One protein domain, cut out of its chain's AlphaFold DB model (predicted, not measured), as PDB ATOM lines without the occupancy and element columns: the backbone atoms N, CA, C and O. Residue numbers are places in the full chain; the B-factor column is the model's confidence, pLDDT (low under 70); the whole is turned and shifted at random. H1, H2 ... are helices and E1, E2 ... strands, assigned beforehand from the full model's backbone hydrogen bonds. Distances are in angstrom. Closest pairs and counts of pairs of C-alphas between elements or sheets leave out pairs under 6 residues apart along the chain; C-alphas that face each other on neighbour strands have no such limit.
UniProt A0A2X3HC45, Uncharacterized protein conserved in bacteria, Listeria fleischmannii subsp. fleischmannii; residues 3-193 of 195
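AT A GLANCE: This is residues 3 to 193 of the 195 residues of the protein "Uncharacterized protein conserved in bacteria" of Listeria fleischmannii subsp. fleischmannii (UniProt A0A2X3HC45). A small wall of four parallel strands, curled like part of a barrel, has H1, H4 and H5 packed round one face, with H2 beside H1 and only grazing the sheet. Two outlying parts make the length: H3 with the long loop 61 to 85 at one end, and H6 with the last printed residues at the other, reached by the long loop 144 to 175, of which 171 to 175 stick out together with Met 176 of H6. The printed part has 191 residues with six named helices and four named strands, in the order E1 H1 E2 H2 E3 H3 H4 E4 H5 H6; the sheet runs E1 E2 E3 E4. The class is mixed, helices and strands, with 87 residues, under half, in named elements. The whole is compact, with a radius of gyration of the C-alphas of 16.6 A, and spans 49 by 37 by 34 A.

HOW THE PARTS SIT: E1, residues 6 to 10, is an edge strand, parallel to E2, residues 31 to 34, at 22 degrees; N 7 and O 31 are 3.0 A apart, within hydrogen-bond range. H1, residues 14 to 26, is on the sheet at a height of 9.5 A, over E1 and only just over E2, on which 3 of its C-alphas fall; it runs along the strands, at 17 degrees to E1 on the local plane. The closest C-alphas of E1 and H1 are those of Phe 10 and Val 17, 5.3 A apart. H2, residues 41 to 50, only grazes the sheet with its residues 41 to 48. It touches H1, the closest C-alphas being those of Val 17 and Gly 44 at 5.9 A, with a shallow tilt of 21 degrees, the same way. E3, residues 55 to 60, is parallel to E2 at 37 degrees, with N 34 and O 57 at 2.8 A. Its pairing is staggered: residues 55 to 58 pair with E2, and 58 to 60 with E4, residues 121 to 124. E3 and E4 are parallel at 36 degrees, with N 60 and O 123 at 2.8 A. H3, residues 86 to 92, is not on the sheet and touches no helix. H4, residues 98 to 114, is on the sheet at a height of 8.7 A, over E3 and only just over E2, on which 3 of its C-alphas fall; the C-alphas of Leu 60 and Phe 105, the closest of E3 and H4, are 6.3 A apart. H5, residues 133 to 143, is on the sheet and touches H4, with the C-alphas of Glu 102 and Val 135 closest at 5.9 A; their steep tilt of 35.3 degrees, the same way, is only just beyond shallow. H1, H4 and H5 on one face of the sheet make two layers, helices over strands. Three strand-helix-strand units, each two parallel neighbour strands with helices between, have right-handed crossovers: E1, H1, E2; E2, H2, E3; and E3, H3 H4, E4. H6, residues 176 to 185, is not on the sheet and touches no helix. In H1 to H6 every O i to N i+4 pair is within hydrogen-bond range.

IN THESE COORDINATES: E1 begins at C-alpha 6 (29.451, 4.685, -39.772). H1 is 17.8 A long, E3 16.0 A and H5 15.1 A. H4, the longest helix, measures 23.7 A, from C-alpha 98 (55.905, 0.939, -43.556) to C-alpha 114. H6 ends at C-alpha 185 (19.792, -2.956, -53.399).

THE WHOLE: The C-alphas farthest apart, those of Tyr 78 and Gly 188, are 52.4 A apart. The printed part has no cut. The links E3 to H3 and H5 to H6 are long. The model's mean pLDDT over the printed part is 93.3; residues 182 to 193 are under 70.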
ATOM      1  N   LEU A   3      23.180  -3.824 -41.819       87.94
ATOM      2  CA  LEU A   3      23.635  -2.529 -42.338       87.94
ATOM      3  C   LEU A   3      24.261  -1.716 -41.208       87.94
ATOM      4  O   LEU A   3      23.700  -1.657 -40.110       87.94
ATOM      5  N   ILE A   4      25.402  -1.099 -41.504       93.00
ATOM      6  CA  ILE A   4      26.162  -0.254 -40.586       93.00
ATOM      7  C   ILE A   4      26.206   1.145 -41.191       93.00
ATOM      8  O   ILE A   4      26.658   1.324 -42.318       93.00
ATOM      9  N   PHE A   5      25.713   2.123 -40.436       94.88
ATOM     10  CA  PHE A   5      25.946   3.534 -40.717       94.88
ATOM     11  C   PHE A   5      27.088   3.987 -39.814       94.88
ATOM     12  O   PHE A   5      26.878   4.157 -38.606       94.88
ATOM     13  N   ASN A   6      28.274   4.117 -40.411       98.06
ATOM     14  CA  ASN A   6      29.451   4.685 -39.772       98.06
ATOM     15  C   ASN A   6      29.522   6.185 -40.062       98.06
ATOM     16  O   ASN A   6      29.325   6.593 -41.206       98.06
ATOM     17  N   ALA A   7      29.780   6.991 -39.037       98.25
ATOM     18  CA  ALA A   7      30.205   8.374 -39.214       98.25
ATOM     19  C   ALA A   7      31.731   8.451 -39.067       98.25
ATOM     20  O   ALA A   7      32.260   8.073 -38.022       98.25
ATOM     21  N   ASP A   8      32.426   8.937 -40.086       98.38
ATOM     22  CA  ASP A   8      33.879   9.116 -40.043       98.38
ATOM     23  C   ASP A   8      34.252  10.385 -39.242       98.38
ATOM     24  O   ASP A   8      33.392  11.190 -38.870       98.38
ATOM     25  N   ASP A   9      35.549  10.568 -38.978       98.56
ATOM     26  CA  ASP A   9      36.140  11.793 -38.416       98.56
ATOM     27  C   ASP A   9      35.710  12.171 -36.983       98.56
ATOM     28  O   ASP A   9      35.808  13.333 -36.554       98.56
ATOM     29  N   PHE A  10      35.284  11.205 -36.167       98.75
ATOM     30  CA  PHE A  10      34.942  11.484 -34.776       98.75
ATOM     31  C   PHE A  10      36.169  11.938 -33.985       98.75
ATOM     32  O   PHE A  10      37.229  11.318 -33.999       98.75
ATOM     33  N   GLY A  11      36.047  13.068 -33.292       98.38
ATOM     34  CA  GLY A  11      37.175  13.707 -32.608       98.38
ATOM     35  C   GLY A  11      37.997  14.663 -33.482       98.38
ATOM     36  O   GLY A  11      38.810  15.401 -32.927       98.38
ATOM     37  N   MET A  12      37.766  14.752 -34.801       98.56
ATOM     38  CA  MET A  12      38.484  15.692 -35.682       98.56
ATOM     39  C   MET A  12      38.320  17.145 -35.221       98.56
ATOM     40  O   MET A  12      39.292  17.877 -35.042       98.56
ATOM     41  N   THR A  13      37.069  17.558 -35.005       98.69
ATOM     42  CA  THR A  13      36.670  18.895 -34.552       98.69
ATOM     43  C   THR A  13      35.462  18.793 -33.623       98.69
ATOM     44  O   THR A  13      34.766  17.776 -33.601       98.69
ATOM     45  N   LYS A  14      35.153  19.866 -32.880       98.69
ATOM     46  CA  LYS A  14      33.931  19.912 -32.055       98.69
ATOM     47  C   LYS A  14      32.667  19.730 -32.903       98.69
ATOM     48  O   LYS A  14      31.736  19.069 -32.463       98.69
ATOM     49  N   GLY A  15      32.655  20.294 -34.114       98.69
ATOM     50  CA  GLY A  15      31.540  20.163 -35.052       98.69
ATOM     51  C   GLY A  15      31.315  18.714 -35.483       98.69
ATOM     52  O   GLY A  15      30.188  18.240 -35.402       98.69
ATOM     53  N   ALA A  16      32.385  17.996 -35.844       98.50
ATOM     54  CA  ALA A  16      32.306  16.576 -36.190       98.50
ATOM     55  C   ALA A  16      31.779  15.740 -35.013       98.50
ATOM     56  O   ALA A  16      30.842  14.965 -35.169       98.50
ATOM     57  N   VAL A  17      32.302  15.972 -33.804       98.81
ATOM     58  CA  VAL A  17      31.855  15.255 -32.601       98.81
ATOM     59  C   VAL A  17      30.365  15.475 -32.313       98.81
ATOM     60  O   VAL A  17      29.631  14.507 -32.108       98.81
ATOM     61  N   TYR A  18      29.892  16.725 -32.312       98.81
ATOM     62  CA  TYR A  18      28.479  17.009 -32.047       98.81
ATOM     63  C   TYR A  18      27.560  16.567 -33.190       98.81
ATOM     64  O   TYR A  18      26.462  16.089 -32.917       98.81
ATOM     65  N   GLY A  19      28.009  16.668 -34.443       98.69
ATOM     66  CA  GLY A  19      27.269  16.174 -35.604       98.69
ATOM     67  C   GLY A  19      27.065  14.661 -35.554       98.69
ATOM     68  O   GLY A  19      25.942  14.187 -35.713       98.69
ATOM     69  N   THR A  20      28.115  13.900 -35.235       98.75
ATOM     70  CA  THR A  20      28.011  12.448 -35.020       98.75
ATOM     71  C   THR A  20      27.083  12.119 -33.854       98.75
ATOM     72  O   THR A  20      26.256  11.215 -33.969       98.75
ATOM     73  N   LEU A  21      27.169  12.857 -32.742       98.62
ATOM     74  CA  LEU A  21      26.290  12.645 -31.590       98.62
ATOM     75  C   LEU A  21      24.816  12.886 -31.939       98.62
ATOM     76  O   LEU A  21      23.955  12.107 -31.526       98.62
ATOM     77  N   ASP A  22      24.522  13.940 -32.697       98.69
ATOM     78  CA  ASP A  22      23.171  14.237 -33.168       98.69
ATOM     79  C   ASP A  22      22.668  13.149 -34.127       98.69
ATOM     80  O   ASP A  22      21.595  12.583 -33.914       98.69
ATOM     81  N   ALA A  23      23.486  12.744 -35.103       98.06
ATOM     82  CA  ALA A  23      23.156  11.664 -36.031       98.06
ATOM     83  C   ALA A  23      22.969  10.303 -35.333       98.06
ATOM     84  O   ALA A  23      22.185   9.469 -35.796       98.06
ATOM     85  N   TYR A  24      23.656  10.070 -34.212       98.00
ATOM     86  CA  TYR A  24      23.468   8.897 -33.363       98.00
ATOM     87  C   TYR A  24      22.151   8.963 -32.579       98.00
ATOM     88  O   TYR A  24      21.360   8.016 -32.620       98.00
ATOM     89  N   LYS A  25      21.888  10.079 -31.887       97.31
ATOM     90  CA  LYS A  25      20.707  10.241 -31.020       97.31
ATOM     91  C   LYS A  25      19.406  10.375 -31.807       97.31
ATOM     92  O   LYS A  25      18.396   9.800 -31.411       97.31
ATOM     93  N   ASN A  26      19.448  11.104 -32.917       97.44
ATOM     94  CA  ASN A  26      18.277  11.508 -33.694       97.44
ATOM     95  C   ASN A  26      18.229  10.873 -35.091       97.44
ATOM     96  O   ASN A  26      17.269  11.083 -35.831       97.44
ATOM     97  N   GLY A  27      19.237  10.078 -35.458       94.44
ATOM     98  CA  GLY A  27      19.346   9.452 -36.770       94.44
ATOM     99  C   GLY A  27      19.654   7.956 -36.722       94.44
ATOM    100  O   GLY A  27      19.344   7.236 -35.765       94.44
ATOM    101  N   VAL A  28      20.240   7.475 -37.820       93.19
ATOM    102  CA  VAL A  28      20.508   6.049 -38.075       93.19
ATOM    103  C   VAL A  28      21.941   5.624 -37.764       93.19
ATOM    104  O   VAL A  28      22.225   4.428 -37.787       93.19
ATOM    105  N   VAL A  29      22.837   6.572 -37.468       96.62
ATOM    106  CA  VAL A  29      24.242   6.281 -37.152       96.62
ATOM    107  C   VAL A  29      24.299   5.432 -35.890       96.62
ATOM    108  O   VAL A  29      23.668   5.756 -34.885       96.62
ATOM    109  N   ARG A  30      25.014   4.310 -35.944       97.06
ATOM    110  CA  ARG A  30      25.229   3.421 -34.786       97.06
ATOM    111  C   ARG A  30      26.699   3.066 -34.571       97.06
ATOM    112  O   ARG A  30      26.999   2.468 -33.543       97.06
ATOM    113  N   SER A  31      27.566   3.486 -35.489       98.44
ATOM    114  CA  SER A  31      29.014   3.305 -35.472       98.44
ATOM    115  C   SER A  31      29.699   4.621 -35.829       98.44
ATOM    116  O   SER A  31      29.136   5.432 -36.569       98.44
ATOM    117  N   THR A  32      30.900   4.849 -35.317       98.75
ATOM    118  CA  THR A  32      31.759   5.959 -35.731       98.75
ATOM    119  C   THR A  32      33.224   5.604 -35.532       98.75
ATOM    120  O   THR A  32      33.533   4.763 -34.693       98.75
ATOM    121  N   THR A  33      34.142   6.244 -36.252       98.88
ATOM    122  CA  THR A  33      35.583   5.983 -36.134       98.88
ATOM    123  C   THR A  33      36.323   7.209 -35.607       98.88
ATOM    124  O   THR A  33      36.141   8.334 -36.076       98.88
ATOM    125  N   MET A  34      37.123   7.007 -34.555       98.88
ATOM    126  CA  MET A  34      37.763   8.079 -33.790       98.88
ATOM    127  C   MET A  34      39.177   8.380 -34.292       98.88
ATOM    128  O   MET A  34      40.018   7.486 -34.348       98.88
ATOM    129  N   LEU A  35      39.468   9.656 -34.556       98.81
ATOM    130  CA  LEU A  35      40.808  10.158 -34.864       98.81
ATOM    131  C   LEU A  35      41.605  10.406 -33.582       98.81
ATOM    132  O   LEU A  35      41.338  11.355 -32.838       98.81
ATOM    133  N   ALA A  36      42.650   9.610 -33.357       98.75
ATOM    134  CA  ALA A  36      43.532   9.754 -32.196       98.75
ATOM    135  C   ALA A  36      44.270  11.108 -32.160       98.75
ATOM    136  O   ALA A  36      44.627  11.604 -31.088       98.75
ATOM    137  N   ASN A  37      44.507  11.720 -33.318       98.38
ATOM    138  CA  ASN A  37      45.178  13.011 -33.461       98.38
ATOM    139  C   ASN A  37      44.221  14.177 -33.777       98.38
ATOM    140  O   ASN A  37      44.670  15.271 -34.125       98.38
ATOM    141  N   GLY A  38      42.911  13.962 -33.629       98.25
ATOM    142  CA  GLY A  38      41.893  14.987 -33.821       98.25
ATOM    143  C   GLY A  38      41.989  16.138 -32.813       98.25
ATOM    144  O   GLY A  38      42.314  15.940 -31.641       98.25
ATOM    145  N   TYR A  39      41.651  17.359 -33.243       98.50
ATOM    146  CA  TYR A  39      41.688  18.552 -32.384       98.50
ATOM    147  C   TYR A  39      40.653  18.520 -31.252       98.50
ATOM    148  O   TYR A  39      40.757  19.280 -30.292       98.50
ATOM    149  N   ALA A  40      39.634  17.669 -31.372       98.62
ATOM    150  CA  ALA A  40      38.593  17.459 -30.377       98.62
ATOM    151  C   ALA A  40      38.618  16.032 -29.806       98.62
ATOM    152  O   ALA A  40      37.582  15.554 -29.345       98.62
ATOM    153  N   PHE A  41      39.778  15.362 -29.820       98.81
ATOM    154  CA  PHE A  41      39.953  14.007 -29.290       98.81
ATOM    155  C   PHE A  41      39.376  13.851 -27.875       98.81
ATOM    156  O   PHE A  41      38.528  12.992 -27.658       98.81
ATOM    157  N   ASP A  42      39.742  14.733 -26.938       98.81
ATOM    158  CA  ASP A  42      39.289  14.635 -25.540       98.81
ATOM    159  C   ASP A  42      37.765  14.783 -25.399       98.81
ATOM    160  O   ASP A  42      37.129  14.066 -24.625       98.81
ATOM    161  N   LEU A  43      37.156  15.669 -26.196       98.88
ATOM    162  CA  LEU A  43      35.699  15.816 -26.251       98.88
ATOM    163  C   LEU A  43      35.039  14.555 -26.833       98.88
ATOM    164  O   LEU A  43      34.018  14.103 -26.319       98.88
ATOM    165  N   GLY A  44      35.626  13.978 -27.885       98.75
ATOM    166  CA  GLY A  44      35.176  12.717 -28.470       98.75
ATOM    167  C   GLY A  44      35.226  11.569 -27.460       98.75
ATOM    168  O   GLY A  44      34.244  10.847 -27.309       98.75
ATOM    169  N   VAL A  45      36.322  11.445 -26.703       98.81
ATOM    170  CA  VAL A  45      36.473  10.457 -25.621       98.81
ATOM    171  C   VAL A  45      35.391  10.633 -24.558       98.81
ATOM    172  O   VAL A  45      34.768   9.649 -24.154       98.81
ATOM    173  N   GLN A  46      35.147  11.866 -24.106       98.75
ATOM    174  CA  GLN A  46      34.095  12.145 -23.128       98.75
ATOM    175  C   GLN A  46      32.725  11.687 -23.650       98.75
ATOM    176  O   GLN A  46      32.034  10.918 -22.982       98.75
ATOM    177  N   ILE A  47      32.353  12.102 -24.864       98.44
ATOM    178  CA  ILE A  47      31.049  11.773 -25.450       98.44
ATOM    179  C   ILE A  47      30.905  10.272 -25.707       98.44
ATOM    180  O   ILE A  47      29.834   9.721 -25.450       98.44
ATOM    181  N   ALA A  48      31.956   9.585 -26.155       98.38
ATOM    182  CA  ALA A  48      31.927   8.135 -26.335       98.38
ATOM    183  C   ALA A  48      31.621   7.409 -25.013       98.38
ATOM    184  O   ALA A  48      30.759   6.533 -24.972       98.38
ATOM    185  N   LYS A  49      32.247   7.826 -23.903       98.44
ATOM    186  CA  LYS A  49      31.996   7.245 -22.571       98.44
ATOM    187  C   LYS A  49      30.578   7.491 -22.063       98.44
ATOM    188  O   LYS A  49      29.999   6.622 -21.418       98.44
ATOM    189  N   GLU A  50      30.010   8.656 -22.359       98.38
ATOM    190  CA  GLU A  50      28.628   8.996 -22.001       98.38
ATOM    191  C   GLU A  50      27.586   8.247 -22.852       98.38
ATOM    192  O   GLU A  50      26.410   8.200 -22.490       98.38
ATOM    193  N   ASN A  51      27.992   7.652 -23.979       97.81
ATOM    194  CA  ASN A  51      27.100   7.003 -24.936       97.81
ATOM    195  C   ASN A  51      27.602   5.588 -25.296       97.81
ATOM    196  O   ASN A  51      27.885   5.327 -26.463       97.81
ATOM    197  N   PRO A  52      27.624   4.622 -24.351       94.94
ATOM    198  CA  PRO A  52      28.140   3.260 -24.581       94.94
ATOM    199  C   PRO A  52      27.340   2.452 -25.619       94.94
ATOM    200  O   PRO A  52      27.668   1.313 -25.943       94.94
ATOM    201  N   GLY A  53      26.229   3.005 -26.113       94.44
ATOM    202  CA  GLY A  53      25.461   2.426 -27.200       94.44
ATOM    203  C   GLY A  53      25.961   2.797 -28.601       94.44
ATOM    204  O   GLY A  53      25.450   2.193 -29.546       94.44
ATOM    205  N   LEU A  54      26.862   3.775 -28.729       97.38
ATOM    206  CA  LEU A  54      27.541   4.154 -29.966       97.38
ATOM    207  C   LEU A  54      28.801   3.297 -30.099       97.38
ATOM    208  O   LEU A  54      29.668   3.340 -29.231       97.38
ATOM    209  N   ASP A  55      28.864   2.498 -31.158       98.12
ATOM    210  CA  ASP A  55      30.035   1.683 -31.457       98.12
ATOM    211  C   ASP A  55      31.185   2.561 -31.975       98.12
ATOM    212  O   ASP A  55      30.942   3.514 -32.720       98.12
ATOM    213  N   ILE A  56      32.416   2.268 -31.549       98.56
ATOM    214  CA  ILE A  56      33.600   3.084 -31.834       98.56
ATOM    215  C   ILE A  56      34.646   2.234 -32.560       98.56
ATOM    216  O   ILE A  56      35.067   1.192 -32.067       98.56
ATOM    217  N   GLY A  57      35.111   2.699 -33.712       98.75
ATOM    218  CA  GLY A  57      36.316   2.219 -34.381       98.75
ATOM    219  C   GLY A  57      37.488   3.190 -34.226       98.75
ATOM    220  O   GLY A  57      37.336   4.300 -33.707       98.75
ATOM    221  N   VAL A  58      38.665   2.790 -34.700       98.88
ATOM    222  CA  VAL A  58      39.832   3.679 -34.828       98.88
ATOM    223  C   VAL A  58      39.916   4.178 -36.267       98.88
ATOM    224  O   VAL A  58      40.039   3.364 -37.178       98.88
ATOM    225  N   HIS A  59      39.886   5.502 -36.442       98.75
ATOM    226  CA  HIS A  59      40.117   6.156 -37.728       98.75
ATOM    227  C   HIS A  59      41.616   6.417 -37.875       98.75
ATOM    228  O   HIS A  59      42.140   7.410 -37.366       98.75
ATOM    229  N   LEU A  60      42.332   5.480 -38.491       98.75
ATOM    230  CA  LEU A  60      43.773   5.577 -38.697       98.75
ATOM    231  C   LEU A  60      44.078   6.696 -39.697       98.75
ATOM    232  O   LEU A  60      43.415   6.819 -40.724       98.75
ATOM    233  N   ALA A  61      45.086   7.521 -39.422       98.44
ATOM    234  CA  ALA A  61      45.383   8.682 -40.259       98.44
ATOM    235  C   ALA A  61      46.879   8.859 -40.519       98.44
ATOM    236  O   ALA A  61      47.680   8.850 -39.590       98.44
ATOM    237  N   LEU A  62      47.231   9.105 -41.786       98.50
ATOM    238  CA  LEU A  62      48.554   9.597 -42.213       98.50
ATOM    239  C   LEU A  62      48.460  10.891 -43.025       98.50
ATOM    240  O   LEU A  62      49.443  11.306 -43.630       98.50
ATOM    241  N   THR A  63      47.264  11.482 -43.119       97.94
ATOM    242  CA  THR A  63      47.007  12.613 -44.023       97.94
ATOM    243  C   THR A  63      46.212  13.759 -43.398       97.94
ATOM    244  O   THR A  63      45.622  14.589 -44.087       97.94
ATOM    245  N   PHE A  64      46.179  13.814 -42.066       97.44
ATOM    246  CA  PHE A  64      45.469  14.852 -41.329       97.44
ATOM    247  C   PHE A  64      46.183  15.186 -40.024       97.44
ATOM    248  O   PHE A  64      46.417  14.302 -39.209       97.44
ATOM    249  N   GLY A  65      46.457  16.470 -39.786       96.44
ATOM    250  CA  GLY A  65      46.982  16.951 -38.508       96.44
ATOM    251  C   GLY A  65      48.440  16.560 -38.247       96.44
ATOM    252  O   GLY A  65      49.228  16.353 -39.167       96.44
ATOM    253  N   LYS A  66      48.815  16.514 -36.966       98.00
ATOM    254  CA  LYS A  66      50.140  16.050 -36.529       98.00
ATOM    255  C   LYS A  66      50.071  14.574 -36.121       98.00
ATOM    256  O   LYS A  66      49.037  14.176 -35.583       98.00
ATOM    257  N   PRO A  67      51.131  13.783 -36.336       98.44
ATOM    258  CA  PRO A  67      51.224  12.435 -35.785       98.44
ATOM    259  C   PRO A  67      51.143  12.420 -34.257       98.44
ATOM    260  O   PRO A  67      51.373  13.429 -33.579       98.44
ATOM    261  N   VAL A  68      50.818  11.251 -33.711       98.62
ATOM    262  CA  VAL A  68      50.943  10.976 -32.276       98.62
ATOM    263  C   VAL A  68      52.422  10.866 -31.900       98.62
ATOM    264  O   VAL A  68      52.837  11.409 -30.872       98.62
ATOM    265  N   LEU A  69      53.222  10.201 -32.738       98.38
ATOM    266  CA  LEU A  69      54.676  10.157 -32.613       98.38
ATOM    267  C   LEU A  69      55.325  11.467 -33.072       98.38
ATOM    268  O   LEU A  69      54.735  12.264 -33.790       98.38
ATOM    269  N   LYS A  70      56.561  11.716 -32.632       95.81
ATOM    270  CA  LYS A  70      57.309  12.950 -32.953       95.81
ATOM    271  C   LYS A  70      58.563  12.705 -33.785       95.81
ATOM    272  O   LYS A  70      59.209  13.658 -34.201       95.81
ATOM    273  N   ASP A  71      58.926  11.446 -33.981       96.38
ATOM    274  CA  ASP A  71      60.183  11.000 -34.574       96.38
ATOM    275  C   ASP A  71      59.972  10.262 -35.906       96.38
ATOM    276  O   ASP A  71      60.765   9.399 -36.277       96.38
ATOM    277  N   LEU A  72      58.900  10.618 -36.623       97.56
ATOM    278  CA  LEU A  72      58.636  10.167 -37.989       97.56
ATOM    279  C   LEU A  72      59.420  11.034 -38.979       97.56
ATOM    280  O   LEU A  72      59.523  12.246 -38.789       97.56
ATOM    281  N   LYS A  73      59.960  10.425 -40.036       96.31
ATOM    282  CA  LYS A  73      60.781  11.114 -41.043       96.31
ATOM    283  C   LYS A  73      60.161  11.101 -42.430       96.31
ATOM    284  O   LYS A  73      60.359  12.045 -43.179       96.31
ATOM    285  N   THR A  74      59.460  10.028 -42.781       97.81
ATOM    286  CA  THR A  74      58.934   9.807 -44.137       97.81
ATOM    287  C   THR A  74      57.448  10.119 -44.262       97.81
ATOM    288  O   THR A  74      56.934  10.238 -45.367       97.81
ATOM    289  N   LEU A  75      56.755  10.266 -43.130       98.19
ATOM    290  CA  LEU A  75      55.309  10.495 -43.080       98.19
ATOM    291  C   LEU A  75      54.928  11.961 -42.859       98.19
ATOM    292  O   LEU A  75      53.745  12.290 -42.888       98.19
ATOM    293  N   VAL A  76      55.901  12.841 -42.614       98.25
ATOM    294  CA  VAL A  76      55.649  14.233 -42.235       98.25
ATOM    295  C   VAL A  76      56.401  15.228 -43.104       98.25
ATOM    296  O   VAL A  76      57.483  14.948 -43.611       98.25
ATOM    297  N   ASP A  77      55.831  16.421 -43.222       96.62
ATOM    298  CA  ASP A  77      56.473  17.583 -43.813       96.62
ATOM    299  C   ASP A  77      57.536  18.208 -42.883       96.62
ATOM    300  O   ASP A  77      57.807  17.751 -41.768       96.62
ATOM    301  N   TYR A  78      58.135  19.311 -43.339       94.88
ATOM    302  CA  TYR A  78      59.155  20.053 -42.591       94.88
ATOM    303  C   TYR A  78      58.632  20.705 -41.294       94.88
ATOM    304  O   TYR A  78      59.435  21.096 -40.446       94.88
ATOM    305  N   GLU A  79      57.313  20.836 -41.119       95.75
ATOM    306  CA  GLU A  79      56.675  21.316 -39.887       95.75
ATOM    307  C   GLU A  79      56.307  20.165 -38.928       95.75
ATOM    308  O   GLU A  79      55.741  20.407 -37.849       95.75
ATOM    309  N   GLY A  80      56.600  18.915 -39.304       96.81
ATOM    310  CA  GLY A  80      56.226  17.721 -38.555       96.81
ATOM    311  C   GLY A  80      54.722  17.431 -38.596       96.81
ATOM    312  O   GLY A  80      54.189  16.866 -37.638       96.81
ATOM    313  N   LYS A  81      54.010  17.869 -39.641       98.00
ATOM    314  CA  LYS A  81      52.603  17.522 -39.896       98.00
ATOM    315  C   LYS A  81      52.529  16.444 -40.966       98.00
ATOM    316  O   LYS A  81      53.391  16.370 -41.830       98.00
ATOM    317  N   PHE A  82      51.477  15.640 -40.936       98.50
ATOM    318  CA  PHE A  82      51.174  14.764 -42.060       98.50
ATOM    319  C   PHE A  82      50.920  15.572 -43.341       98.50
ATOM    320  O   PHE A  82      50.354  16.668 -43.286       98.50
ATOM    321  N   TYR A  83      51.278  15.003 -44.494       97.69
ATOM    322  CA  TYR A  83      50.895  15.543 -45.803       97.69
ATOM    323  C   TYR A  83      49.368  15.565 -45.966       97.69
ATOM    324  O   TYR A  83      48.659  14.812 -45.312       97.69
ATOM    325  N   ARG A  84      48.807  16.405 -46.836       94.94
ATOM    326  CA  ARG A  84      47.348  16.643 -46.867       94.94
ATOM    327  C   ARG A  84      46.538  15.494 -47.462       94.94
ATOM    328  O   ARG A  84      45.328  15.445 -47.273       94.94
ATOM    329  N   ASN A  85      47.164  14.639 -48.264       95.38
ATOM    330  CA  ASN A  85      46.539  13.492 -48.923       95.38
ATOM    331  C   ASN A  85      47.613  12.522 -49.439       95.38
ATOM    332  O   ASN A  85      48.805  12.835 -49.429       95.38
ATOM    333  N   ILE A  86      47.171  11.359 -49.927       94.44
ATOM    334  CA  ILE A  86      48.060  10.310 -50.437       94.44
ATOM    335  C   ILE A  86      48.935  10.781 -51.606       94.44
ATOM    336  O   ILE A  86      50.108  10.434 -51.659       94.44
ATOM    337  N   ASN A  87      48.416  11.627 -52.503       96.38
ATOM    338  CA  ASN A  87      49.195  12.117 -53.643       96.38
ATOM    339  C   ASN A  87      50.366  12.985 -53.180       96.38
ATOM    340  O   ASN A  87      51.471  12.850 -53.691       96.38
ATOM    341  N   GLU A  88      50.138  13.866 -52.207       96.81
ATOM    342  CA  GLU A  88      51.197  14.708 -51.653       96.81
ATOM    343  C   GLU A  88      52.212  13.884 -50.848       96.81
ATOM    344  O   GLU A  88      53.412  14.119 -50.986       96.81
ATOM    345  N   LEU A  89      51.757  12.881 -50.086       97.38
ATOM    346  CA  LEU A  89      52.650  11.933 -49.413       97.38
ATOM    347  C   LEU A  89      53.549  11.218 -50.431       97.38
ATOM    348  O   LEU A  89      54.765  11.278 -50.307       97.38
ATOM    349  N   LEU A  90      52.978  10.623 -51.481       97.12
ATOM    350  CA  LEU A  90      53.742   9.891 -52.499       97.12
ATOM    351  C   LEU A  90      54.651  10.794 -53.344       97.12
ATOM    352  O   LEU A  90      55.689  10.345 -53.817       97.12
ATOM    353  N   GLN A  91      54.294  12.064 -53.542       97.62
ATOM    354  CA  GLN A  91      55.155  13.023 -54.243       97.62
ATOM    355  C   GLN A  91      56.411  13.374 -53.444       97.62
ATOM    356  O   GLN A  91      57.471  13.578 -54.036       97.62
ATOM    357  N   ASN A  92      56.299  13.471 -52.119       97.56
ATOM    358  CA  ASN A  92      57.405  13.882 -51.254       97.56
ATOM    359  C   ASN A  92      58.179  12.689 -50.668       97.56
ATOM    360  O   ASN A  92      59.373  12.802 -50.403       97.56
ATOM    361  N   ALA A  93      57.509  11.553 -50.488       96.69
ATOM    362  CA  ALA A  93      58.038  10.317 -49.930       96.69
ATOM    363  C   ALA A  93      57.402   9.102 -50.640       96.69
ATOM    364  O   ALA A  93      56.582   8.395 -50.050       96.69
ATOM    365  N   PRO A  94      57.757   8.839 -51.913       95.50
ATOM    366  CA  PRO A  94      57.207   7.711 -52.676       95.50
ATOM    367  C   PRO A  94      57.487   6.354 -52.016       95.50
ATOM    368  O   PRO A  94      56.653   5.456 -52.093       95.50
ATOM    369  N   ASP A  95      58.618   6.245 -51.317       95.31
ATOM    370  CA  ASP A  95      59.046   5.060 -50.570       95.31
ATOM    371  C   ASP A  95      58.903   5.275 -49.052       95.31
ATOM    372  O   ASP A  95      59.827   5.000 -48.280       95.31
ATOM    373  N   PHE A  96      57.778   5.849 -48.603       97.75
ATOM    374  CA  PHE A  96      57.557   6.069 -47.175       97.75
ATOM    375  C   PHE A  96      57.659   4.757 -46.377       97.75
ATOM    376  O   PHE A  96      57.324   3.667 -46.844       97.75
ATOM    377  N   SER A  97      58.142   4.853 -45.140       98.19
ATOM    378  CA  SER A  97      58.468   3.685 -44.331       98.19
ATOM    379  C   SER A  97      57.214   3.017 -43.765       98.19
ATOM    380  O   SER A  97      56.525   3.581 -42.915       98.19
ATOM    381  N   LEU A  98      56.962   1.764 -44.156       98.31
ATOM    382  CA  LEU A  98      55.905   0.939 -43.556       98.31
ATOM    383  C   LEU A  98      56.157   0.631 -42.073       98.31
ATOM    384  O   LEU A  98      55.207   0.406 -41.325       98.31
ATOM    385  N   GLU A  99      57.415   0.666 -41.626       98.44
ATOM    386  CA  GLU A  99      57.749   0.583 -40.202       98.44
ATOM    387  C   GLU A  99      57.272   1.838 -39.457       98.44
ATOM    388  O   GLU A  99      56.684   1.735 -38.382       98.44
ATOM    389  N   GLU A 100      57.467   3.031 -40.034       98.62
ATOM    390  CA  GLU A 100      56.925   4.268 -39.460       98.62
ATOM    391  C   GLU A 100      55.394   4.245 -39.427       98.62
ATOM    392  O   GLU A 100      54.812   4.654 -38.421       98.62
ATOM    393  N   VAL A 101      54.746   3.707 -40.468       98.75
ATOM    394  CA  VAL A 101      53.285   3.534 -40.489       98.75
ATOM    395  C   VAL A 101      52.828   2.619 -39.362       98.75
ATOM    396  O   VAL A 101      51.925   2.984 -38.615       98.75
ATOM    397  N   GLU A 102      53.456   1.455 -39.187       98.81
ATOM    398  CA  GLU A 102      53.088   0.519 -38.120       98.81
ATOM    399  C   GLU A 102      53.255   1.140 -36.732       98.81
ATOM    400  O   GLU A 102      52.382   0.985 -35.870       98.81
ATOM    401  N   ARG A 103      54.359   1.861 -36.513       98.81
ATOM    402  CA  ARG A 103      54.635   2.552 -35.251       98.81
ATOM    403  C   ARG A 103      53.595   3.629 -34.964       98.81
ATOM    404  O   ARG A 103      53.069   3.679 -33.853       98.81
ATOM    405  N   GLU A 104      53.286   4.467 -35.948       98.88
ATOM    406  CA  GLU A 104      52.320   5.552 -35.795       98.88
ATOM    407  C   GLU A 104      50.892   5.024 -35.629       98.88
ATOM    408  O   GLU A 104      50.198   5.438 -34.704       98.88
ATOM    409  N   PHE A 105      50.463   4.049 -36.433       98.88
ATOM    410  CA  PHE A 105      49.155   3.408 -36.269       98.88
ATOM    411  C   PHE A 105      49.026   2.727 -34.907       98.88
ATOM    412  O   PHE A 105      48.019   2.910 -34.225       98.88
ATOM    413  N   THR A 106      50.065   2.025 -34.447       98.94
ATOM    414  CA  THR A 106      50.094   1.472 -33.085       98.94
ATOM    415  C   THR A 106      49.938   2.580 -32.041       98.94
ATOM    416  O   THR A 106      49.149   2.431 -31.110       98.94
ATOM    417  N   ALA A 107      50.632   3.712 -32.191       98.94
ATOM    418  CA  ALA A 107      50.518   4.839 -31.266       98.94
ATOM    419  C   ALA A 107      49.110   5.462 -31.259       98.94
ATOM    420  O   ALA A 107      48.600   5.807 -30.192       98.94
ATOM    421  N   GLN A 108      48.454   5.568 -32.417       98.94
ATOM    422  CA  GLN A 108      47.068   6.033 -32.532       98.94
ATOM    423  C   GLN A 108      46.087   5.084 -31.827       98.94
ATOM    424  O   GLN A 108      45.279   5.534 -31.009       98.94
ATOM    425  N   ILE A 109      46.203   3.776 -32.079       98.94
ATOM    426  CA  ILE A 109      45.371   2.733 -31.458       98.94
ATOM    427  C   ILE A 109      45.551   2.739 -29.936       98.94
ATOM    428  O   ILE A 109      44.574   2.807 -29.184       98.94
ATOM    429  N   GLU A 110      46.797   2.718 -29.460       98.88
ATOM    430  CA  GLU A 110      47.094   2.699 -28.025       98.88
ATOM    431  C   GLU A 110      46.668   3.994 -27.328       98.88
ATOM    432  O   GLU A 110      46.234   3.943 -26.179       98.88
ATOM    433  N   LYS A 111      46.699   5.150 -28.005       98.88
ATOM    434  CA  LYS A 111      46.176   6.404 -27.444       98.88
ATOM    435  C   LYS A 111      44.665   6.331 -27.195       98.88
ATOM    436  O   LYS A 111      44.210   6.739 -26.125       98.88
ATOM    437  N   ILE A 112      43.890   5.797 -28.142       98.88
ATOM    438  CA  ILE A 112      42.438   5.593 -27.979       98.88
ATOM    439  C   ILE A 112      42.163   4.584 -26.858       98.88
ATOM    440  O   ILE A 112      41.354   4.844 -25.965       98.88
ATOM    441  N   LYS A 113      42.900   3.469 -26.840       98.69
ATOM    442  CA  LYS A 113      42.800   2.446 -25.791       98.69
ATOM    443  C   LYS A 113      43.110   3.004 -24.401       98.69
ATOM    444  O   LYS A 113      42.346   2.783 -23.464       98.69
ATOM    445  N   ALA A 114      44.200   3.761 -24.263       98.75
ATOM    446  CA  ALA A 114      44.626   4.384 -23.010       98.75
ATOM    447  C   ALA A 114      43.628   5.437 -22.506       98.75
ATOM    448  O   ALA A 114      43.505   5.646 -21.300       98.75
ATOM    449  N   ALA A 115      42.858   6.050 -23.408       98.62
ATOM    450  CA  ALA A 115      41.747   6.921 -23.045       98.62
ATOM    451  C   ALA A 115      40.538   6.155 -22.467       98.62
ATOM    452  O   ALA A 115      39.570   6.781 -22.031       98.62
ATOM    453  N   GLY A 116      40.584   4.820 -22.405       98.25
ATOM    454  CA  GLY A 116      39.523   3.967 -21.869       98.25
ATOM    455  C   GLY A 116      38.376   3.739 -22.849       98.25
ATOM    456  O   GLY A 116      37.250   3.509 -22.413       98.25
ATOM    457  N   ILE A 117      38.641   3.854 -24.152       98.31
ATOM    458  CA  ILE A 117      37.679   3.562 -25.213       98.31
ATOM    459  C   ILE A 117      37.908   2.129 -25.698       98.31
ATOM    460  O   ILE A 117      39.005   1.779 -26.133       98.31
ATOM    461  N   ALA A 118      36.866   1.302 -25.615       96.75
ATOM    462  CA  ALA A 118      36.828   0.030 -26.325       96.75
ATOM    463  C   ALA A 118      36.515   0.304 -27.800       96.75
ATOM    464  O   ALA A 118      35.634   1.114 -28.087       96.75
ATOM    465  N   PHE A 119      37.228  -0.360 -28.706       98.38
ATOM    466  CA  PHE A 119      37.037  -0.211 -30.144       98.38
ATOM    467  C   PHE A 119      36.848  -1.569 -30.825       98.38
ATOM    468  O   PHE A 119      37.353  -2.581 -30.338       98.38
ATOM    469  N   THR A 120      36.110  -1.589 -31.935       97.94
ATOM    470  CA  THR A 120      35.632  -2.828 -32.585       97.94
ATOM    471  C   THR A 120      36.173  -3.041 -33.994       97.94
ATOM    472  O   THR A 120      36.203  -4.172 -34.490       97.94
ATOM    473  N   HIS A 121      36.621  -1.971 -34.651       98.62
ATOM    474  CA  HIS A 121      37.084  -2.014 -36.032       98.62
ATOM    475  C   HIS A 121      38.043  -0.872 -36.367       98.62
ATOM    476  O   HIS A 121      38.133   0.116 -35.634       98.62
ATOM    477  N   PHE A 122      38.738  -1.018 -37.491       98.62
ATOM    478  CA  PHE A 122      39.584  -0.002 -38.103       98.62
ATOM    479  C   PHE A 122      39.018   0.454 -39.442       98.62
ATOM    480  O   PHE A 122      38.390  -0.314 -40.177       98.62
ATOM    481  N   ASP A 123      39.273   1.715 -39.746       97.88
ATOM    482  CA  ASP A 123      39.254   2.268 -41.088       97.88
ATOM    483  C   ASP A 123      40.321   3.363 -41.214       97.88
ATOM    484  O   ASP A 123      40.982   3.725 -40.237       97.88
ATOM    485  N   VAL A 124      40.505   3.888 -42.428       97.50
ATOM    486  CA  VAL A 124      41.572   4.849 -42.721       97.50
ATOM    487  C   VAL A 124      41.015   6.153 -43.281       97.50
ATOM    488  O   VAL A 124      40.253   6.169 -44.255       97.50
ATOM    489  N   HIS A 125      41.436   7.264 -42.682       97.62
ATOM    490  CA  HIS A 125      41.147   8.611 -43.157       97.62
ATOM    491  C   HIS A 125      41.736   8.820 -44.557       97.62
ATOM    492  O   HIS A 125      42.912   8.537 -44.800       97.62
ATOM    493  N   HIS A 126      40.908   9.324 -45.475       95.12
ATOM    494  CA  HIS A 126      41.206   9.482 -46.905       95.12
ATOM    495  C   HIS A 126      41.494   8.194 -47.703       95.12
ATOM    496  O   HIS A 126      41.923   8.323 -48.845       95.12
ATOM    497  N   MET A 127      41.217   6.993 -47.166       91.44
ATOM    498  CA  MET A 127      41.380   5.701 -47.870       91.44
ATOM    499  C   MET A 127      42.754   5.566 -48.553       91.44
ATOM    500  O   MET A 127      42.898   5.758 -49.759       91.44
ATOM    501  N   LEU A 128      43.788   5.287 -47.758       92.00
ATOM    502  CA  LEU A 128      45.183   5.241 -48.221       92.00
ATOM    503  C   LEU A 128      45.580   3.881 -48.816       92.00
ATOM    504  O   LEU A 128      46.725   3.678 -49.225       92.00
ATOM    505  N   GLU A 129      44.661   2.926 -48.830       92.06
ATOM    506  CA  GLU A 129      44.809   1.640 -49.486       92.06
ATOM    507  C   GLU A 129      45.057   1.813 -51.001       92.06
ATOM    508  O   GLU A 129      44.547   2.752 -51.610       92.06
ATOM    509  N   PRO A 130      45.849   0.925 -51.633       92.50
ATOM    510  CA  PRO A 130      46.477  -0.267 -51.063       92.50
ATOM    511  C   PRO A 130      47.816   0.015 -50.362       92.50
ATOM    512  O   PRO A 130      48.474  -0.919 -49.928       92.50
ATOM    513  N   HIS A 131      48.263   1.263 -50.215       94.00
ATOM    514  CA  HIS A 131      49.634   1.544 -49.765       94.00
ATOM    515  C   HIS A 131      49.931   1.115 -48.319       94.00
ATOM    516  O   HIS A 131      51.090   0.913 -47.968       94.00
ATOM    517  N   ILE A 132      48.898   0.959 -47.488       94.69
ATOM    518  CA  ILE A 132      49.028   0.644 -46.056       94.69
ATOM    519  C   ILE A 132      48.358  -0.670 -45.638       94.69
ATOM    520  O   ILE A 132      48.406  -1.017 -44.456       94.69
ATOM    521  N   TYR A 133      47.735  -1.403 -46.573       93.50
ATOM    522  CA  TYR A 133      46.797  -2.482 -46.224       93.50
ATOM    523  C   TYR A 133      47.466  -3.589 -45.398       93.50
ATOM    524  O   TYR A 133      46.893  -4.059 -44.423       93.50
ATOM    525  N   GLU A 134      48.708  -3.959 -45.728       94.75
ATOM    526  CA  GLU A 134      49.448  -5.010 -45.020       94.75
ATOM    527  C   GLU A 134      49.661  -4.657 -43.542       94.75
ATOM    528  O   GLU A 134      49.524  -5.500 -42.654       94.75
ATOM    529  N   VAL A 135      49.970  -3.386 -43.268       97.75
ATOM    530  CA  VAL A 135      50.160  -2.889 -41.905       97.75
ATOM    531  C   VAL A 135      48.827  -2.850 -41.167       97.75
ATOM    532  O   VAL A 135      48.750  -3.337 -40.041       97.75
ATOM    533  N   GLU A 136      47.782  -2.323 -41.801       97.38
ATOM    534  CA  GLU A 136      46.435  -2.277 -41.231       97.38
ATOM    535  C   GLU A 136      45.923  -3.678 -40.872       97.38
ATOM    536  O   GLU A 136      45.483  -3.893 -39.745       97.38
ATOM    537  N   HIS A 137      46.031  -4.648 -41.785       96.81
ATOM    538  CA  HIS A 137      45.509  -6.001 -41.588       96.81
ATOM    539  C   HIS A 137      46.238  -6.722 -40.456       96.81
ATOM    540  O   HIS A 137      45.600  -7.275 -39.563       96.81
ATOM    541  N   ARG A 138      47.570  -6.631 -40.423       97.69
ATOM    542  CA  ARG A 138      48.376  -7.198 -39.335       97.69
ATOM    543  C   ARG A 138      48.036  -6.577 -37.980       97.69
ATOM    544  O   ARG A 138      48.012  -7.278 -36.968       97.69
ATOM    545  N   LEU A 139      47.775  -5.268 -37.931       98.56
ATOM    546  CA  LEU A 139      47.318  -4.621 -36.701       98.56
ATOM    547  C   LEU A 139      45.900  -5.074 -36.340       98.56
ATOM    548  O   LEU A 139      45.645  -5.362 -35.174       98.56
ATOM    549  N   ALA A 140      44.992  -5.202 -37.304       98.19
ATOM    550  CA  ALA A 140      43.644  -5.698 -37.051       98.19
ATOM    551  C   ALA A 140      43.658  -7.115 -36.455       98.19
ATOM    552  O   ALA A 140      42.997  -7.358 -35.446       98.19
ATOM    553  N   GLU A 141      44.490  -8.014 -36.988       97.81
ATOM    554  CA  GLU A 141      44.730  -9.349 -36.423       97.81
ATOM    555  C   GLU A 141      45.308  -9.268 -35.002       97.81
ATOM    556  O   GLU A 141      44.801  -9.917 -34.085       97.81
ATOM    557  N   LYS A 142      46.329  -8.426 -34.785       98.12
ATOM    558  CA  LYS A 142      46.969  -8.221 -33.472       98.12
ATOM    559  C   LYS A 142      45.987  -7.734 -32.405       98.12
ATOM    560  O   LYS A 142      46.077  -8.159 -31.254       98.12
ATOM    561  N   TYR A 143      45.092  -6.817 -32.763       98.31
ATOM    562  CA  TYR A 143      44.113  -6.234 -31.844       98.31
ATOM    563  C   TYR A 143      42.788  -7.005 -31.800       98.31
ATOM    564  O   TYR A 143      41.968  -6.730 -30.925       98.31
ATOM    565  N   GLY A 144      42.595  -7.985 -32.685       97.62
ATOM    566  CA  GLY A 144      41.388  -8.806 -32.751       97.62
ATOM    567  C   GLY A 144      40.153  -8.030 -33.211       97.62
ATOM    568  O   GLY A 144      39.070  -8.248 -32.671       97.62
ATOM    569  N   VAL A 145      40.313  -7.111 -34.166       98.19
ATOM    570  CA  VAL A 145      39.244  -6.216 -34.646       98.19
ATOM    571  C   VAL A 145      38.967  -6.379 -36.140       98.19
ATOM    572  O   VAL A 145      39.758  -6.961 -36.879       98.19
ATOM    573  N   SER A 146      37.817  -5.873 -36.587       97.94
ATOM    574  CA  SER A 146      37.436  -5.876 -38.009       97.94
ATOM    575  C   SER A 146      38.089  -4.722 -38.782       97.94
ATOM    576  O   SER A 146      38.546  -3.753 -38.183       97.94
ATOM    577  N   VAL A 147      38.084  -4.782 -40.114       97.44
ATOM    578  CA  VAL A 147      38.568  -3.705 -40.999       97.44
ATOM    579  C   VAL A 147      37.464  -3.300 -41.968       97.44
ATOM    580  O   VAL A 147      36.773  -4.157 -42.528       97.44
ATOM    581  N   ARG A 148      37.275  -1.999 -42.193       96.06
ATOM    582  CA  ARG A 148      36.363  -1.491 -43.222       96.06
ATOM    583  C   ARG A 148      36.907  -1.811 -44.613       96.06
ATOM    584  O   ARG A 148      38.044  -1.499 -44.936       96.06
ATOM    585  N   ARG A 149      36.062  -2.370 -45.478       92.50
ATOM    586  CA  ARG A 149      36.384  -2.498 -46.902       92.50
ATOM    587  C   ARG A 149      36.489  -1.104 -47.529       92.50
ATOM    588  O   ARG A 149      35.572  -0.311 -47.366       92.50
ATOM    589  N   ALA A 150      37.550  -0.835 -48.277       87.19
ATOM    590  CA  ALA A 150      37.763   0.430 -48.979       87.19
ATOM    591  C   ALA A 150      37.764   0.233 -50.498       87.19
ATOM    592  O   ALA A 150      36.994   0.880 -51.205       87.19
ATOM    593  N   LEU A 151      38.571  -0.711 -50.993       85.31
ATOM    594  CA  LEU A 151      38.796  -0.930 -52.421       85.31
ATOM    595  C   LEU A 151      38.559  -2.400 -52.816       85.31
ATOM    596  O   LEU A 151      38.937  -3.295 -52.059       85.31
ATOM    597  N   PRO A 152      37.938  -2.693 -53.976       80.00
ATOM    598  CA  PRO A 152      37.738  -4.067 -54.454       80.00
ATOM    599  C   PRO A 152      39.028  -4.881 -54.633       80.00
ATOM    600  O   PRO A 152      39.000  -6.098 -54.488       80.00
ATOM    601  N   GLU A 153      40.132  -4.218 -54.968       80.44
ATOM    602  CA  GLU A 153      41.440  -4.809 -55.264       80.44
ATOM    603  C   GLU A 153      42.257  -5.205 -54.025       80.44
ATOM    604  O   GLU A 153      43.281  -5.873 -54.162       80.44
ATOM    605  N   VAL A 154      41.823  -4.820 -52.822       84.25
ATOM    606  CA  VAL A 154      42.484  -5.208 -51.569       84.25
ATOM    607  C   VAL A 154      41.992  -6.590 -51.129       84.25
ATOM    608  O   VAL A 154      40.788  -6.854 -51.086       84.25
ATOM    609  N   GLY A 155      42.933  -7.474 -50.787       86.94
ATOM    610  CA  GLY A 155      42.643  -8.802 -50.244       86.94
ATOM    611  C   GLY A 155      42.285  -8.739 -48.760       86.94
ATOM    612  O   GLY A 155      43.150  -8.485 -47.922       86.94
ATOM    613  N   TYR A 156      41.011  -8.981 -48.438       88.56
ATOM    614  CA  TYR A 156      40.474  -8.943 -47.070       88.56
ATOM    615  C   TYR A 156      40.338 -10.333 -46.429       88.56
ATOM    616  O   TYR A 156      39.675 -10.486 -45.410       88.56
ATOM    617  N   GLU A 157      40.937 -11.378 -47.001       89.44
ATOM    618  CA  GLU A 157      40.730 -12.773 -46.576       89.44
ATOM    619  C   GLU A 157      41.252 -13.061 -45.161       89.44
ATOM    620  O   GLU A 157      40.832 -14.032 -44.532       89.44
ATOM    621  N   ARG A 158      42.167 -12.223 -44.660       90.56
ATOM    622  CA  ARG A 158      42.784 -12.349 -43.329       90.56
ATOM    623  C   ARG A 158      42.009 -11.650 -42.215       90.56
ATOM    624  O   ARG A 158      42.287 -11.884 -41.044       90.56
ATOM    625  N   VAL A 159      41.052 -10.789 -42.552       94.06
ATOM    626  CA  VAL A 159      40.359  -9.934 -41.581       94.06
ATOM    627  C   VAL A 159      38.849 -10.056 -41.725       94.06
ATOM    628  O   VAL A 159      38.313 -10.349 -42.790       94.06
ATOM    629  N   THR A 160      38.129  -9.803 -40.635       95.75
ATOM    630  CA  THR A 160      36.674  -9.655 -40.731       95.75
ATOM    631  C   THR A 160      36.362  -8.298 -41.353       95.75
ATOM    632  O   THR A 160      36.866  -7.275 -40.896       95.75
ATOM    633  N   THR A 161      35.534  -8.278 -42.396       95.62
ATOM    634  CA  THR A 161      35.136  -7.052 -43.097       95.62
ATOM    635  C   THR A 161      33.693  -7.136 -43.593       95.62
ATOM    636  O   THR A 161      33.047  -8.184 -43.503       95.62
ATOM    637  N   THR A 162      33.165  -6.032 -44.121       92.69
ATOM    638  CA  THR A 162      31.863  -6.013 -44.788       92.69
ATOM    639  C   THR A 162      31.947  -6.605 -46.195       92.69
ATOM    640  O   THR A 162      32.950  -6.478 -46.905       92.69
ATOM    641  N   ASP A 163      30.848  -7.212 -46.645       88.88
ATOM    642  CA  ASP A 163      30.732  -7.721 -48.020       88.88
ATOM    643  C   ASP A 163      30.783  -6.582 -49.051       88.88
ATOM    644  O   ASP A 163      31.308  -6.740 -50.151       88.88
ATOM    645  N   VAL A 164      30.229  -5.422 -48.688       87.75
ATOM    646  CA  VAL A 164      30.080  -4.248 -49.552       87.75
ATOM    647  C   VAL A 164      30.459  -2.992 -48.774       87.75
ATOM    648  O   VAL A 164      30.127  -2.857 -47.593       87.75
ATOM    649  N   PHE A 165      31.127  -2.063 -49.455       90.38
ATOM    650  CA  PHE A 165      31.349  -0.698 -48.993       90.38
ATOM    651  C   PHE A 165      30.643   0.278 -49.932       90.38
ATOM    652  O   PHE A 165      30.621   0.072 -51.144       90.38
ATOM    653  N   MET A 166      30.024   1.309 -49.362       89.31
ATOM    654  CA  MET A 166      29.273   2.315 -50.106       89.31
ATOM    655  C   MET A 166      29.671   3.699 -49.613       89.31
ATOM    656  O   MET A 166      29.370   4.061 -48.479       89.31
ATOM    657  N   ASN A 167      30.309   4.475 -50.483       90.69
ATOM    658  CA  ASN A 167      30.750   5.844 -50.213       90.69
ATOM    659  C   ASN A 167      29.992   6.889 -51.054       90.69
ATOM    660  O   ASN A 167      30.374   8.054 -51.083       90.69
ATOM    661  N   ASP A 168      28.885   6.498 -51.699       91.44
ATOM    662  CA  ASP A 168      28.084   7.380 -52.558       91.44
ATOM    663  C   ASP A 168      27.414   8.539 -51.799       91.44
ATOM    664  O   ASP A 168      27.001   9.523 -52.410       91.44
ATOM    665  N   PHE A 169      27.246   8.434 -50.474       93.25
ATOM    666  CA  PHE A 169      26.654   9.494 -49.649       93.25
ATOM    667  C   PHE A 169      27.707  10.545 -49.268       93.25
ATOM    668  O   PHE A 169      28.004  10.762 -48.097       93.25
ATOM    669  N   TYR A 170      28.289  11.182 -50.283       93.19
ATOM    670  CA  TYR A 170      29.368  12.157 -50.149       93.19
ATOM    671  C   TYR A 170      29.218  13.291 -51.174       93.19
ATOM    672  O   TYR A 170      28.812  13.046 -52.311       93.19
ATOM    673  N   ALA A 171      29.545  14.529 -50.779       94.12
ATOM    674  CA  ALA A 171      29.407  15.741 -51.600       94.12
ATOM    675  C   ALA A 171      28.026  15.837 -52.294       94.12
ATOM    676  O   ALA A 171      26.994  15.794 -51.625       94.12
ATOM    677  N   GLU A 172      27.982  15.910 -53.627       93.62
ATOM    678  CA  GLU A 172      26.738  15.958 -54.419       93.62
ATOM    679  C   GLU A 172      25.851  14.708 -54.251       93.62
ATOM    680  O   GLU A 172      24.663  14.706 -54.578       93.62
ATOM    681  N   GLY A 173      26.413  13.621 -53.718       91.69
ATOM    682  CA  GLY A 173      25.712  12.384 -53.405       91.69
ATOM    683  C   GLY A 173      24.888  12.426 -52.114       91.69
ATOM    684  O   GLY A 173      24.158  11.469 -51.834       91.69
ATOM    685  N   VAL A 174      24.933  13.516 -51.341       92.81
ATOM    686  CA  VAL A 174      24.141  13.707 -50.111       92.81
ATOM    687  C   VAL A 174      22.675  13.986 -50.467       92.81
ATOM    688  O   VAL A 174      22.169  15.104 -50.406       92.81
ATOM    689  N   THR A 175      21.960  12.937 -50.880       92.56
ATOM    690  CA  THR A 175      20.559  13.020 -51.305       92.56
ATOM    691  C   THR A 175      19.727  11.851 -50.786       92.56
ATOM    692  O   THR A 175      20.206  10.729 -50.595       92.56
ATOM    693  N   MET A 176      18.415  12.066 -50.661       87.44
ATOM    694  CA  MET A 176      17.470  10.982 -50.365       87.44
ATOM    695  C   MET A 176      17.389   9.936 -51.483       87.44
ATOM    696  O   MET A 176      16.915   8.824 -51.254       87.44
ATOM    697  N   ALA A 177      17.801  10.273 -52.710       87.56
ATOM    698  CA  ALA A 177      17.882   9.301 -53.791       87.56
ATOM    699  C   ALA A 177      18.999   8.287 -53.520       87.56
ATOM    700  O   ALA A 177      18.763   7.090 -53.661       87.56
ATOM    701  N   THR A 178      20.161   8.744 -53.046       87.44
ATOM    702  CA  THR A 178      21.276   7.882 -52.631       87.44
ATOM    703  C   THR A 178      20.841   6.922 -51.530       87.44
ATOM    704  O   THR A 178      20.961   5.712 -51.697       87.44
ATOM    705  N   ILE A 179      20.186   7.421 -50.475       81.62
ATOM    706  CA  ILE A 179      19.655   6.567 -49.397       81.62
ATOM    707  C   ILE A 179      18.608   5.562 -49.914       81.62
ATOM    708  O   ILE A 179      18.567   4.410 -49.484       81.62
ATOM    709  N   ARG A 180      17.767   5.947 -50.881       80.50
ATOM    710  CA  ARG A 180      16.795   5.025 -51.493       80.50
ATOM    711  C   ARG A 180      17.443   3.967 -52.384       80.50
ATOM    712  O   ARG A 180      16.958   2.837 -52.407       80.50
ATOM    713  N   LYS A 181      18.539   4.292 -53.079       74.75
ATOM    714  CA  LYS A 181      19.346   3.296 -53.798       74.75
ATOM    715  C   LYS A 181      19.883   2.240 -52.830       74.75
ATOM    716  O   LYS A 181      19.778   1.059 -53.156       74.75
ATOM    717  N   LEU A 182      20.313   2.644 -51.624       68.44
ATOM    718  CA  LEU A 182      20.661   1.705 -50.547       68.44
ATOM    719  C   LEU A 182      19.487   0.754 -50.298       68.44
ATOM    720  O   LEU A 182      19.625  -0.449 -50.453       68.44
ATOM    721  N   SER A 183      18.287   1.276 -50.031       62.16
ATOM    722  CA  SER A 183      17.105   0.441 -49.761       62.16
ATOM    723  C   SER A 183      16.722  -0.516 -50.902       62.16
ATOM    724  O   SER A 183      16.199  -1.595 -50.621       62.16
ATOM    725  N   ASN A 184      16.921  -0.138 -52.168       58.28
ATOM    726  CA  ASN A 184      16.518  -0.950 -53.323       58.28
ATOM    727  C   ASN A 184      17.498  -2.090 -53.624       58.28
ATOM    728  O   ASN A 184      17.049  -3.176 -53.990       58.28
ATOM    729  N   ASN A 185      18.795  -1.881 -53.386       55.66
ATOM    730  CA  ASN A 185      19.792  -2.956 -53.399       55.66
ATOM    731  C   ASN A 185      19.652  -3.894 -52.177       55.66
ATOM    732  O   ASN A 185      20.231  -4.974 -52.154       55.66
ATOM    733  N   ILE A 186      18.861  -3.496 -51.169       59.66
ATOM    734  CA  ILE A 186      18.791  -4.096 -49.827       59.66
ATOM    735  C   ILE A 186      17.347  -4.588 -49.524       59.66
ATOM    736  O   ILE A 186      16.815  -4.422 -48.426       59.66
ATOM    737  N   ARG A 187      16.645  -5.216 -50.486       45.16
ATOM    738  CA  ARG A 187      15.292  -5.783 -50.246       45.16
ATOM    739  C   ARG A 187      15.334  -7.020 -49.329       45.16
ATOM    740  O   ARG A 187      15.426  -8.154 -49.779       45.16
ATOM    741  N   GLY A 188      15.211  -6.785 -48.024       48.75
ATOM    742  CA  GLY A 188      15.015  -7.779 -46.962       48.75
ATOM    743  C   GLY A 188      15.112  -7.103 -45.589       48.75
ATOM    744  O   GLY A 188      15.834  -6.122 -45.466       48.75
ATOM    745  N   ARG A 189      14.378  -7.575 -44.563       45.91
ATOM    746  CA  ARG A 189      14.333  -6.953 -43.214       45.91
ATOM    747  C   ARG A 189      15.741  -6.554 -42.734       45.91
ATOM    748  O   ARG A 189      16.562  -7.424 -42.434       45.91
ATOM    749  N   ILE A 190      16.004  -5.248 -42.681       54.50
ATOM    750  CA  ILE A 190      17.292  -4.676 -42.277       54.50
ATOM    751  C   ILE A 190      17.389  -4.761 -40.757       54.50
ATOM    752  O   ILE A 190      16.534  -4.233 -40.046       54.50
ATOM    753  N   LYS A 191      18.434  -5.418 -40.249       54.94
ATOM    754  CA  LYS A 191      18.866  -5.242 -38.860       54.94
ATOM    755  C   LYS A 191      20.023  -4.245 -38.857       54.94
ATOM    756  O   LYS A 191      21.059  -4.523 -39.459       54.94
ATOM    757  N   LEU A 192      19.828  -3.099 -38.204       57.84
ATOM    758  CA  LEU A 192      20.919  -2.186 -37.856       57.84
ATOM    759  C   LEU A 192      21.840  -2.908 -36.873       57.84
ATOM    760  O   LEU A 192      21.357  -3.464 -35.882       57.84
ATOM    761  N   LEU A 193      23.133  -2.945 -37.174       49.12
ATOM    762  CA  LEU A 193      24.130  -3.584 -36.323       49.12
ATOM    763  C   LEU A 193      25.003  -2.582 -35.578       49.12
ATOM    764  O   LEU A 193      25.169  -1.442 -36.002       49.12
TER     765      LEU A 193